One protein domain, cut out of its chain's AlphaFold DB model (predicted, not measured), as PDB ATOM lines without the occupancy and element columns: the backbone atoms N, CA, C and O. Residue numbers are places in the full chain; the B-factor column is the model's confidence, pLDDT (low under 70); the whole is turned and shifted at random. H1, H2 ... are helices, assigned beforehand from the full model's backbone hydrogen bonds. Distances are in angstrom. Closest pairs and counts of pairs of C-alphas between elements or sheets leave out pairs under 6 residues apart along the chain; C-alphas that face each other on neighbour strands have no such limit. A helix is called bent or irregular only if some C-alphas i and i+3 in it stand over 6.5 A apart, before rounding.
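AT A GLANCE: This is residues 3 to 85 of the 85 residues of an uncharacterized protein of Streptomyces sp. SID3343 (UniProt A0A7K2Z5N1). Two long helices, H1 and H3, lie side by side and run opposite ways; a turn holding the short helix H2 joins them at one end. Beyond the other end of H3, a third long helix, H4, sticks out as a free arm with residues 60 to 85. The printed part has 83 residues with four named helices, in the order H1, H2, H3, H4, and no named strand; the class is all helix. The whole is extended, with a radius of gyration of the C-alphas of 23.3 A and spans of 76 by 34 by 9 A, the arm adding much of the length.

HOW THE PARTS SIT: H1, residues 3 to 21, and H3, residues 36 to 58, touch. Their closest C-alphas are those of Pro 12 and Cys 48, 6.2 A apart. Their lines stand at a shallow tilt of 2 degrees, opposite ways. H1 has a kink of 31 degrees near residue 10, and it is irregular, but only just: C-alphas 17 and 20 are 7.0 A apart, and its line is a rough one. H2, residues 23 to 26, is close to H1 but not clearly touching; the closest C-alphas, those of Pro 20 and Asn 26, are 6.9 A apart. H2 touches H3, which meets it with residues 36 to 40 alone; the closest C-alphas are those of Val 25 and Val 37, 5.1 A apart. Between H2 and H3, residues 30 to 31 make a short antiparallel pairing with residues 34 to 35. H4, residues 62 to 83, is apart from H1, H2 and H3. Each O i to N i+4 pair is within hydrogen-bond range in H3 and H4, against 11 of 15 in H1, while H2 is too short for such a pair.

IN THESE COORDINATES: H1 begins at C-alpha 3, at (130.305, 158.134, 195.445), and measures 27.5 A from first to last C-alpha. H2 has four residues. H3 is the longest helix by residues, with 23, and measures 32.7 A; its C-alpha 36 is at (149.720, 129.360, 198.357). H4 measures 32.1 A and ends at C-alpha 83, at (139.637, 171.335, 148.090).

THE WHOLE: The two C-alphas farthest apart, those of Pro 28 and Ser 85, are 76.4 A apart. Without the free stretch, the body of 57 residues spans 40 by 20 by 8 A. The printed part has no cut and ends at residue 85, the chain's last residue. The links from H1 to H2 and from H3 to H4 are tight, the link from H2 to H3 is short, and no link is long. The mean pLDDT of the printed part is 76.9; it is under 70 at residues 3 to 9, 23 to 26 and 59 to 65 and at residue 85.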
ATOM      1  N   LYS A   3     130.243 159.274 194.505       54.16
ATOM      2  CA  LYS A   3     130.305 158.134 195.445       54.16
ATOM      3  C   LYS A   3     130.652 156.791 194.783       54.16
ATOM      4  O   LYS A   3     131.234 155.943 195.441       54.16
ATOM      5  N   ARG A   4     130.333 156.608 193.493       58.53
ATOM      6  CA  ARG A   4     130.512 155.323 192.787       58.53
ATOM      7  C   ARG A   4     131.985 154.986 192.525       58.53
ATOM      8  O   ARG A   4     132.386 153.848 192.736       58.53
ATOM      9  N   HIS A   5     132.793 155.982 192.163       58.62
ATOM     10  CA  HIS A   5     134.219 155.788 191.866       58.62
ATOM     11  C   HIS A   5     135.027 155.411 193.116       58.62
ATOM     12  O   HIS A   5     135.863 154.515 193.061       58.62
ATOM     13  N   VAL A   6     134.721 156.020 194.269       63.38
ATOM     14  CA  VAL A   6     135.385 155.688 195.545       63.38
ATOM     15  C   VAL A   6     135.104 154.243 195.956       63.38
ATOM     16  O   VAL A   6     136.009 153.550 196.408       63.38
ATOM     17  N   SER A   7     133.874 153.757 195.761       65.94
ATOM     18  CA  SER A   7     133.519 152.366 196.068       65.94
ATOM     19  C   SER A   7     134.283 151.355 195.212       65.94
ATOM     20  O   SER A   7     134.623 150.282 195.701       65.94
ATOM     21  N   TRP A   8     134.584 151.694 193.959       67.12
ATOM     22  CA  TRP A   8     135.359 150.829 193.070       67.12
ATOM     23  C   TRP A   8     136.858 150.847 193.354       67.12
ATOM     24  O   TRP A   8     137.492 149.798 193.314       67.12
ATOM     25  N   ALA A   9     137.407 151.997 193.746       67.69
ATOM     26  CA  ALA A   9     138.792 152.094 194.203       67.69
ATOM     27  C   ALA A   9     139.015 151.438 195.581       67.69
ATOM     28  O   ALA A   9     140.099 150.931 195.864       67.69
ATOM     29  N   ALA A  10     137.994 151.406 196.444       71.38
ATOM     30  CA  ALA A  10     138.084 150.779 197.765       71.38
ATOM     31  C   ALA A  10     138.074 149.243 197.709       71.38
ATOM     32  O   ALA A  10     138.586 148.594 198.620       71.38
ATOM     33  N   LEU A  11     137.508 148.663 196.649       72.69
ATOM     34  CA  LEU A  11     137.380 147.220 196.444       72.69
ATOM     35  C   LEU A  11     138.735 146.479 196.469       72.69
ATOM     36  O   LEU A  11     138.866 145.537 197.255       72.69
ATOM     37  N   PRO A  12     139.768 146.911 195.715       70.25
ATOM     38  CA  PRO A  12     141.095 146.313 195.822       70.25
ATOM     39  C   PRO A  12     141.736 146.559 197.199       70.25
ATOM     40  O   PRO A  12     142.337 145.662 197.775       70.25
ATOM     41  N   VAL A  13     141.564 147.727 197.816       74.75
ATOM     42  CA  VAL A  13     142.157 147.987 199.144       74.75
ATOM     43  C   VAL A  13     141.584 147.048 200.216       74.75
ATOM     44  O   VAL A  13     142.326 146.495 201.027       74.75
ATOM     45  N   LEU A  14     140.268 146.821 200.199       75.44
ATOM     46  CA  LEU A  14     139.585 145.934 201.142       75.44
ATOM     47  C   LEU A  14     139.979 144.470 200.957       75.44
ATOM     48  O   LEU A  14     140.235 143.778 201.941       75.44
ATOM     49  N   ALA A  15     140.062 144.000 199.712       71.50
ATOM     50  CA  ALA A  15     140.475 142.628 199.460       71.50
ATOM     51  C   ALA A  15     141.980 142.409 199.745       71.50
ATOM     52  O   ALA A  15     142.344 141.330 200.210       71.50
ATOM     53  N   PHE A  16     142.826 143.449 199.651       72.31
ATOM     54  CA  PHE A  16     144.200 143.398 200.162       72.31
ATOM     55  C   PHE A  16     144.241 143.277 201.690       72.31
ATOM     56  O   PHE A  16     144.964 142.435 202.221       72.31
ATOM     57  N   LEU A  17     143.431 144.060 202.410       78.12
ATOM     58  CA  LEU A  17     143.342 143.986 203.874       78.12
ATOM     59  C   LEU A  17     142.812 142.635 204.377       78.12
ATOM     60  O   LEU A  17     143.140 142.225 205.489       78.12
ATOM     61  N   ALA A  18     142.010 141.939 203.570       77.44
ATOM     62  CA  ALA A  18     141.491 140.615 203.897       77.44
ATOM     63  C   ALA A  18     142.542 139.497 203.741       77.44
ATOM     64  O   ALA A  18     142.398 138.438 204.349       77.44
ATOM     65  N   THR A  19     143.616 139.737 202.981       71.81
ATOM     66  CA  THR A  19     144.698 138.774 202.705       71.81
ATOM     67  C   THR A  19     145.243 138.039 203.944       71.81
ATOM     68  O   THR A  19     145.274 136.809 203.926       71.81
ATOM     69  N   PRO A  20     145.646 138.717 205.041       70.44
ATOM     70  CA  PRO A  20     146.164 138.042 206.234       70.44
ATOM     71  C   PRO A  20     145.110 137.238 207.012       70.44
ATOM     72  O   PRO A  20     145.473 136.383 207.816       70.44
ATOM     73  N   PHE A  21     143.815 137.469 206.784       73.31
ATOM     74  CA  PHE A  21     142.746 136.722 207.453       73.31
ATOM     75  C   PHE A  21     142.392 135.412 206.741       73.31
ATOM     76  O   PHE A  21     141.587 134.633 207.251       73.31
ATOM     77  N   LEU A  22     142.993 135.139 205.579       72.75
ATOM     78  CA  LEU A  22     142.740 133.930 204.805       72.75
ATOM     79  C   LEU A  22     143.704 132.815 205.255       72.75
ATOM     80  O   LEU A  22     144.902 132.879 204.967       72.75
ATOM     81  N   PRO A  23     143.211 131.760 205.936       68.94
ATOM     82  CA  PRO A  23     144.064 130.706 206.493       68.94
ATOM     83  C   PRO A  23     144.823 129.924 205.412       68.94
ATOM     84  O   PRO A  23     145.880 129.371 205.692       68.94
ATOM     85  N   PHE A  24     144.343 129.934 204.164       69.06
ATOM     86  CA  PHE A  24     145.035 129.302 203.039       69.06
ATOM     87  C   PHE A  24     146.276 130.075 202.562       69.06
ATOM     88  O   PHE A  24     147.146 129.468 201.948       69.06
ATOM     89  N   VAL A  25     146.377 131.385 202.828       68.19
ATOM     90  CA  VAL A  25     147.571 132.196 202.513       68.19
ATOM     91  C   VAL A  25     148.633 132.017 203.598       68.19
ATOM     92  O   VAL A  25     149.817 131.931 203.289       68.19
ATOM     93  N   ASN A  26     148.205 131.932 204.862       69.06
ATOM     94  CA  ASN A  26     149.097 131.809 206.021       69.06
ATOM     95  C   ASN A  26     149.485 130.363 206.376       69.06
ATOM     96  O   ASN A  26     150.434 130.153 207.129       69.06
ATOM     97  N   GLY A  27     148.764 129.361 205.873       74.06
ATOM     98  CA  GLY A  27     149.092 127.952 206.083       74.06
ATOM     99  C   GLY A  27     150.147 127.427 205.096       74.06
ATOM    100  O   GLY A  27     150.305 127.985 204.008       74.06
ATOM    101  N   PRO A  28     150.846 126.319 205.420       75.69
ATOM    102  CA  PRO A  28     151.823 125.660 204.544       75.69
ATOM    103  C   PRO A  28     151.127 124.870 203.422       75.69
ATOM    104  O   PRO A  28     151.324 123.667 203.253       75.69
ATOM    105  N   HIS A  29     150.251 125.534 202.677       78.19
ATOM    106  CA  HIS A  29     149.511 124.941 201.578       78.19
ATOM    107  C   HIS A  29     150.323 125.067 200.285       78.19
ATOM    108  O   HIS A  29     150.891 126.117 199.971       78.19
ATOM    109  N   LEU A  30     150.396 123.960 199.547       81.62
ATOM    110  CA  LEU A  30     151.046 123.875 198.244       81.62
ATOM    111  C   LEU A  30     149.960 123.695 197.185       81.62
ATOM    112  O   LEU A  30     149.271 122.676 197.153       81.62
ATOM    113  N   TRP A  31     149.802 124.690 196.321       79.00
ATOM    114  CA  TRP A  31     148.909 124.657 195.169       79.00
ATOM    115  C   TRP A  31     149.735 124.447 193.903       79.00
ATOM    116  O   TRP A  31     150.602 125.259 193.593       79.00
ATOM    117  N   LEU A  32     149.488 123.350 193.175       80.44
ATOM    118  CA  LEU A  32     150.254 122.976 191.971       80.44
ATOM    119  C   LEU A  32     151.783 122.909 192.202       80.44
ATOM    120  O   LEU A  32     152.564 123.118 191.280       80.44
ATOM    121  N   GLY A  33     152.218 122.643 193.440       83.31
ATOM    122  CA  GLY A  33     153.634 122.648 193.833       83.31
ATOM    123  C   GLY A  33     154.202 124.021 194.212       83.31
ATOM    124  O   GLY A  33     155.341 124.088 194.665       83.31
ATOM    125  N   LEU A  34     153.424 125.104 194.095       82.38
ATOM    126  CA  LEU A  34     153.806 126.438 194.556       82.38
ATOM    127  C   LEU A  34     153.192 126.765 195.927       82.38
ATOM    128  O   LEU A  34     152.050 126.383 196.196       82.38
ATOM    129  N   PRO A  35     153.902 127.520 196.785       84.88
ATOM    130  CA  PRO A  35     153.327 128.084 198.000       84.88
ATOM    131  C   PRO A  35     152.043 128.865 197.705       84.88
ATOM    132  O   PRO A  35     152.008 129.688 196.787       84.88
ATOM    133  N   SER A  36     151.003 128.666 198.514       82.81
ATOM    134  CA  SER A  36     149.720 129.360 198.357       82.81
ATOM    135  C   SER A  36     149.831 130.887 198.397       82.81
ATOM    136  O   SER A  36     149.037 131.563 197.746       82.81
ATOM    137  N   VAL A  37     150.861 131.436 199.053       81.94
ATOM    138  CA  VAL A  37     151.201 132.868 198.999       81.94
ATOM    139  C   VAL A  37     151.488 133.353 197.572       81.94
ATOM    140  O   VAL A  37     151.051 134.441 197.206       81.94
ATOM    141  N   LEU A  38     152.186 132.559 196.748       84.69
ATOM    142  CA  LEU A  38     152.529 132.948 195.375       84.69
ATOM    143  C   LEU A  38     151.302 132.914 194.471       84.69
ATOM    144  O   LEU A  38     151.067 133.845 193.708       84.69
ATOM    145  N   VAL A  39     150.492 131.862 194.594       84.69
ATOM    146  CA  VAL A  39     149.229 131.743 193.853       84.69
ATOM    147  C   VAL A  39     148.306 132.907 194.203       84.69
ATOM    148  O   VAL A  39     147.737 133.536 193.314       84.69
ATOM    149  N   TRP A  40     148.223 133.250 195.489       83.06
ATOM    150  CA  TRP A  40     147.461 134.405 195.939       83.06
ATOM    151  C   TRP A  40     148.007 135.724 195.384       83.06
ATOM    152  O   TRP A  40     147.229 136.538 194.900       83.06
ATOM    153  N   ALA A  41     149.328 135.927 195.375       83.69
ATOM    154  CA  ALA A  41     149.940 137.130 194.810       83.69
ATOM    155  C   ALA A  41     149.617 137.310 193.314       83.69
ATOM    156  O   ALA A  41     149.350 138.428 192.868       83.69
ATOM    157  N   VAL A  42     149.589 136.220 192.538       87.31
ATOM    158  CA  VAL A  42     149.200 136.248 191.117       87.31
ATOM    159  C   VAL A  42     147.728 136.620 190.957       87.31
ATOM    160  O   VAL A  42     147.414 137.542 190.204       87.31
ATOM    161  N   VAL A  43     146.832 135.957 191.697       84.94
ATOM    162  CA  VAL A  43     145.395 136.285 191.705       84.94
ATOM    163  C   VAL A  43     145.186 137.755 192.074       84.94
ATOM    164  O   VAL A  43     144.404 138.449 191.427       84.94
ATOM    165  N   TRP A  44     145.930 138.245 193.066       83.12
ATOM    166  CA  TRP A  44     145.862 139.622 193.527       83.12
ATOM    167  C   TRP A  44     146.311 140.629 192.470       83.12
ATOM    168  O   TRP A  44     145.636 141.624 192.220       83.12
ATOM    169  N   THR A  45     147.426 140.339 191.803       86.62
ATOM    170  CA  THR A  45     147.968 141.189 190.738       86.62
ATOM    171  C   THR A  45     146.965 141.315 189.595       86.62
ATOM    172  O   THR A  45     146.654 142.423 189.170       86.62
ATOM    173  N   ILE A  46     146.387 140.191 189.159       88.31
ATOM    174  CA  ILE A  46     145.346 140.173 188.126       88.31
ATOM    175  C   ILE A  46     144.113 140.960 188.589       88.31
ATOM    176  O   ILE A  46     143.587 141.773 187.830       88.31
ATOM    177  N   GLY A  47     143.676 140.764 189.836       84.94
ATOM    178  CA  GLY A  47     142.546 141.483 190.422       84.94
ATOM    179  C   GLY A  47     142.738 143.002 190.414       84.94
ATOM    180  O   GLY A  47     141.836 143.727 189.997       84.94
ATOM    181  N   CYS A  48     143.923 143.487 190.797       82.62
ATOM    182  CA  CYS A  48     144.271 144.907 190.728       82.62
ATOM    183  C   CYS A  48     144.250 145.435 189.292       82.62
ATOM    184  O   CYS A  48     143.645 146.476 189.044       82.62
ATOM    185  N   THR A  49     144.855 144.718 188.340       87.50
ATOM    186  CA  THR A  49     144.863 145.127 186.926       87.50
ATOM    187  C   THR A  49     143.447 145.242 186.372       87.50
ATOM    188  O   THR A  49     143.113 146.237 185.738       87.50
ATOM    189  N   VAL A  50     142.586 144.259 186.650       84.44
ATOM    190  CA  VAL A  50     141.185 144.286 186.208       84.44
ATOM    191  C   VAL A  50     140.422 145.426 186.876       84.44
ATOM    192  O   VAL A  50     139.653 146.103 186.203       84.44
ATOM    193  N   ALA A  51     140.640 145.674 188.170       81.25
ATOM    194  CA  ALA A  51     139.996 146.780 188.875       81.25
ATOM    195  C   ALA A  51     140.389 148.142 188.282       81.25
ATOM    196  O   ALA A  51     139.515 148.978 188.056       81.25
ATOM    197  N   LEU A  52     141.675 148.349 187.987       82.50
ATOM    198  CA  LEU A  52     142.170 149.570 187.346       82.50
ATOM    199  C   LEU A  52     141.599 149.737 185.938       82.50
ATOM    200  O   LEU A  52     141.033 150.785 185.644       82.50
ATOM    201  N   TYR A  53     141.651 148.684 185.121       83.69
ATOM    202  CA  TYR A  53     141.062 148.686 183.780       83.69
ATOM    203  C   TYR A  53     139.573 149.031 183.814       83.69
ATOM    204  O   TYR A  53     139.054 149.780 182.987       83.69
ATOM    205  N   ALA A  54     138.859 148.481 184.791       80.06
ATOM    206  CA  ALA A  54     137.450 148.748 184.932       80.06
ATOM    207  C   ALA A  54     137.228 150.231 185.281       80.06
ATOM    208  O   ALA A  54     136.390 150.870 184.635       80.06
ATOM    209  N   ILE A  55     137.967 150.776 186.260       78.38
ATOM    210  CA  ILE A  55     137.904 152.197 186.644       78.38
ATOM    211  C   ILE A  55     138.161 153.089 185.435       78.38
ATOM    212  O   ILE A  55     137.372 153.998 185.214       78.38
ATOM    213  N   GLU A  56     139.204 152.808 184.658       80.62
ATOM    214  CA  GLU A  56     139.554 153.546 183.444       80.62
ATOM    215  C   GLU A  56     138.403 153.534 182.436       80.62
ATOM    216  O   GLU A  56     137.938 154.585 182.019       80.62
ATOM    217  N   LYS A  57     137.813 152.363 182.171       78.75
ATOM    218  CA  LYS A  57     136.653 152.239 181.277       78.75
ATOM    219  C   LYS A  57     135.409 153.012 181.743       78.75
ATOM    220  O   LYS A  57     134.532 153.305 180.935       78.75
ATOM    221  N   HIS A  58     135.272 153.265 183.043       71.69
ATOM    222  CA  HIS A  58     134.124 153.981 183.615       71.69
ATOM    223  C   HIS A  58     134.453 155.426 184.001       71.69
ATOM    224  O   HIS A  58     133.571 156.136 184.494       71.69
ATOM    225  N   ALA A  59     135.703 155.848 183.847       68.50
ATOM    226  CA  ALA A  59     136.106 157.225 184.017       68.50
ATOM    227  C   ALA A  59     135.801 157.949 182.705       68.50
ATOM    228  O   ALA A  59     136.388 157.646 181.678       68.50
ATOM    229  N   ASP A  60     134.852 158.882 182.745       61.97
ATOM    230  CA  ASP A  60     134.691 159.879 181.687       61.97
ATOM    231  C   ASP A  60     135.952 160.755 181.735       61.97
ATOM    232  O   ASP A  60     136.095 161.565 182.661       61.97
ATOM    233  N   HIS A  61     136.915 160.524 180.838       66.25
ATOM    234  CA  HIS A  61     138.089 161.381 180.718       66.25
ATOM    235  C   HIS A  61     137.731 162.553 179.802       66.25
ATOM    236  O   HIS A  61     137.512 162.353 178.611       66.25
ATOM    237  N   PRO A  62     137.657 163.790 180.323       61.81
ATOM    238  CA  PRO A  62     137.398 164.954 179.479       61.81
ATOM    239  C   PRO A  62     138.520 165.193 178.455       61.81
ATOM    240  O   PRO A  62     138.266 165.818 177.434       61.81
ATOM    241  N   GLU A  63     139.727 164.676 178.708       64.31
ATOM    242  CA  GLU A  63     140.896 164.815 177.828       64.31
ATOM    243  C   GLU A  63     140.756 163.987 176.536       64.31
ATOM    244  O   GLU A  63     141.151 164.458 175.474       64.31
ATOM    245  N   ASP A  64     140.079 162.832 176.585       68.12
ATOM    246  CA  ASP A  64     139.799 162.014 175.393       68.12
ATOM    247  C   ASP A  64     138.906 162.778 174.391       68.12
ATOM    248  O   ASP A  64     139.073 162.677 173.178       68.12
ATOM    249  N   ALA A  65     137.982 163.602 174.900       69.81
ATOM    250  CA  ALA A  65     137.108 164.432 174.072       69.81
ATOM    251  C   ALA A  65     137.845 165.625 173.435       69.81
ATOM    252  O   ALA A  65     137.451 166.088 172.362       69.81
ATOM    253  N   GLU A  66     138.892 166.140 174.086       73.00
ATOM    254  CA  GLU A  66     139.740 167.196 173.527       73.00
ATOM    255  C   GLU A  66     140.644 166.642 172.415       73.00
ATOM    256  O   GLU A  66     140.738 167.261 171.354       73.00
ATOM    257  N   ASP A  67     141.226 165.454 172.602       77.62
ATOM    258  CA  ASP A  67     142.038 164.773 171.584       77.62
ATOM    259  C   ASP A  67     141.220 164.397 170.335       77.62
ATOM    260  O   ASP A  67     141.669 164.639 169.210       77.62
ATOM    261  N   ASP A  68     139.993 163.894 170.509       79.31
ATOM    262  CA  ASP A  68     139.079 163.608 169.397       79.31
ATOM    263  C   ASP A  68     138.718 164.887 168.618       79.31
ATOM    264  O   ASP A  68     138.751 164.904 167.383       79.31
ATOM    265  N   ALA A  69     138.444 165.991 169.323       78.88
ATOM    266  CA  ALA A  69     138.149 167.278 168.698       78.88
ATOM    267  C   ALA A  69     139.362 167.845 167.939       78.88
ATOM    268  O   ALA A  69     139.213 168.383 166.839       78.88
ATOM    269  N   LEU A  70     140.574 167.707 168.484       84.19
ATOM    270  CA  LEU A  70     141.815 168.115 167.821       84.19
ATOM    271  C   LEU A  70     142.087 167.280 166.564       84.19
ATOM    272  O   LEU A  70     142.451 167.838 165.524       84.19
ATOM    273  N   ALA A  71     141.862 165.966 166.629       84.00
ATOM    274  CA  ALA A  71     141.990 165.066 165.488       84.00
ATOM    275  C   ALA A  71     140.988 165.412 164.375       84.00
ATOM    276  O   ALA A  71     141.357 165.467 163.197       84.00
ATOM    277  N   GLU A  72     139.741 165.719 164.736       83.94
ATOM    278  CA  GLU A  72     138.706 166.126 163.785       83.94
ATOM    279  C   GLU A  72     139.023 167.490 163.145       83.94
ATOM    280  O   GLU A  72     138.912 167.652 161.928       83.94
ATOM    281  N   THR A  73     139.522 168.447 163.933       88.06
ATOM    282  CA  THR A  73     139.933 169.774 163.440       88.06
ATOM    283  C   THR A  73     141.113 169.671 162.462       88.06
ATOM    284  O   THR A  73     141.128 170.333 161.422       88.06
ATOM    285  N   ALA A  74     142.089 168.802 162.742       86.62
ATOM    286  CA  ALA A  74     143.221 168.548 161.850       86.62
ATOM    287  C   ALA A  74     142.792 167.865 160.537       86.62
ATOM    288  O   ALA A  74     143.287 168.213 159.457       86.62
ATOM    289  N   ALA A  75     141.841 166.929 160.606       85.88
ATOM    290  CA  ALA A  75     141.271 166.283 159.427       85.88
ATOM    291  C   ALA A  75     140.515 167.287 158.537       85.88
ATOM    292  O   ALA A  75     140.673 167.270 157.315       85.88
ATOM    293  N   GLN A  76     139.757 168.209 159.139       85.62
ATOM    294  CA  GLN A  76     139.039 169.264 158.417       85.62
ATOM    295  C   GLN A  76     139.990 170.250 157.731       85.62
ATOM    296  O   GLN A  76     139.803 170.550 156.553       85.62
ATOM    297  N   ALA A  77     141.049 170.690 158.418       84.88
ATOM    298  CA  ALA A  77     142.059 171.575 157.835       84.88
ATOM    299  C   ALA A  77     142.780 170.927 156.636       84.88
ATOM    300  O   ALA A  77     143.057 171.588 155.633       84.88
ATOM    301  N   THR A  78     143.034 169.618 156.712       89.56
ATOM    302  CA  THR A  78     143.646 168.852 155.615       89.56
ATOM    303  C   THR A  78     142.697 168.747 154.416       89.56
ATOM    304  O   THR A  78     143.093 169.033 153.287       89.56
ATOM    305  N   ALA A  79     141.422 168.423 154.657       84.88
ATOM    306  CA  ALA A  79     140.404 168.314 153.613       84.88
ATOM    307  C   ALA A  79     140.078 169.661 152.941       84.88
ATOM    308  O   ALA A  79     139.785 169.708 151.745       84.88
ATOM    309  N   GLU A  80     140.130 170.767 153.687       83.62
ATOM    310  CA  GLU A  80     139.957 172.111 153.135       83.62
ATOM    311  C   GLU A  80     141.125 172.485 152.215       83.62
ATOM    312  O   GLU A  80     140.893 172.952 151.099       83.62
ATOM    313  N   SER A  81     142.361 172.178 152.625       82.25
ATOM    314  CA  SER A  81     143.563 172.422 151.823       82.25
ATOM    315  C   SER A  81     143.545 171.676 150.484       82.25
ATOM    316  O   SER A  81     143.950 172.248 149.472       82.25
ATOM    317  N   GLU A  82     143.067 170.428 150.451       82.31
ATOM    318  CA  GLU A  82     142.924 169.653 149.208       82.31
ATOM    319  C   GLU A  82     141.813 170.185 148.295       82.31
ATOM    320  O   GLU A  82     141.897 170.058 147.077       82.31
ATOM    321  N   ARG A  83     140.771 170.801 148.858       75.88
ATOM    322  CA  ARG A  83     139.637 171.335 148.090       75.88
ATOM    323  C   ARG A  83     139.937 172.680 147.427       75.88
ATOM    324  O   ARG A  83     139.248 173.063 146.483       75.88
ATOM    325  N   THR A  84     140.914 173.410 147.958       74.62
ATOM    326  CA  THR A  84     141.360 174.714 147.448       74.62
ATOM    327  C   THR A  84     142.541 174.637 146.475       74.62
ATOM    328  O   THR A  84     142.960 175.680 145.971       74.62
ATOM    329  N   SER A  85     143.069 173.435 146.212       65.81
ATOM    330  CA  SER A  85     144.111 173.166 145.209       65.81
ATOM    331  C   SER A  85     143.532 172.631 143.904       65.81
ATOM    332  O   SER A  85     144.263 172.759 142.895       65.81
TER     333      SER A  85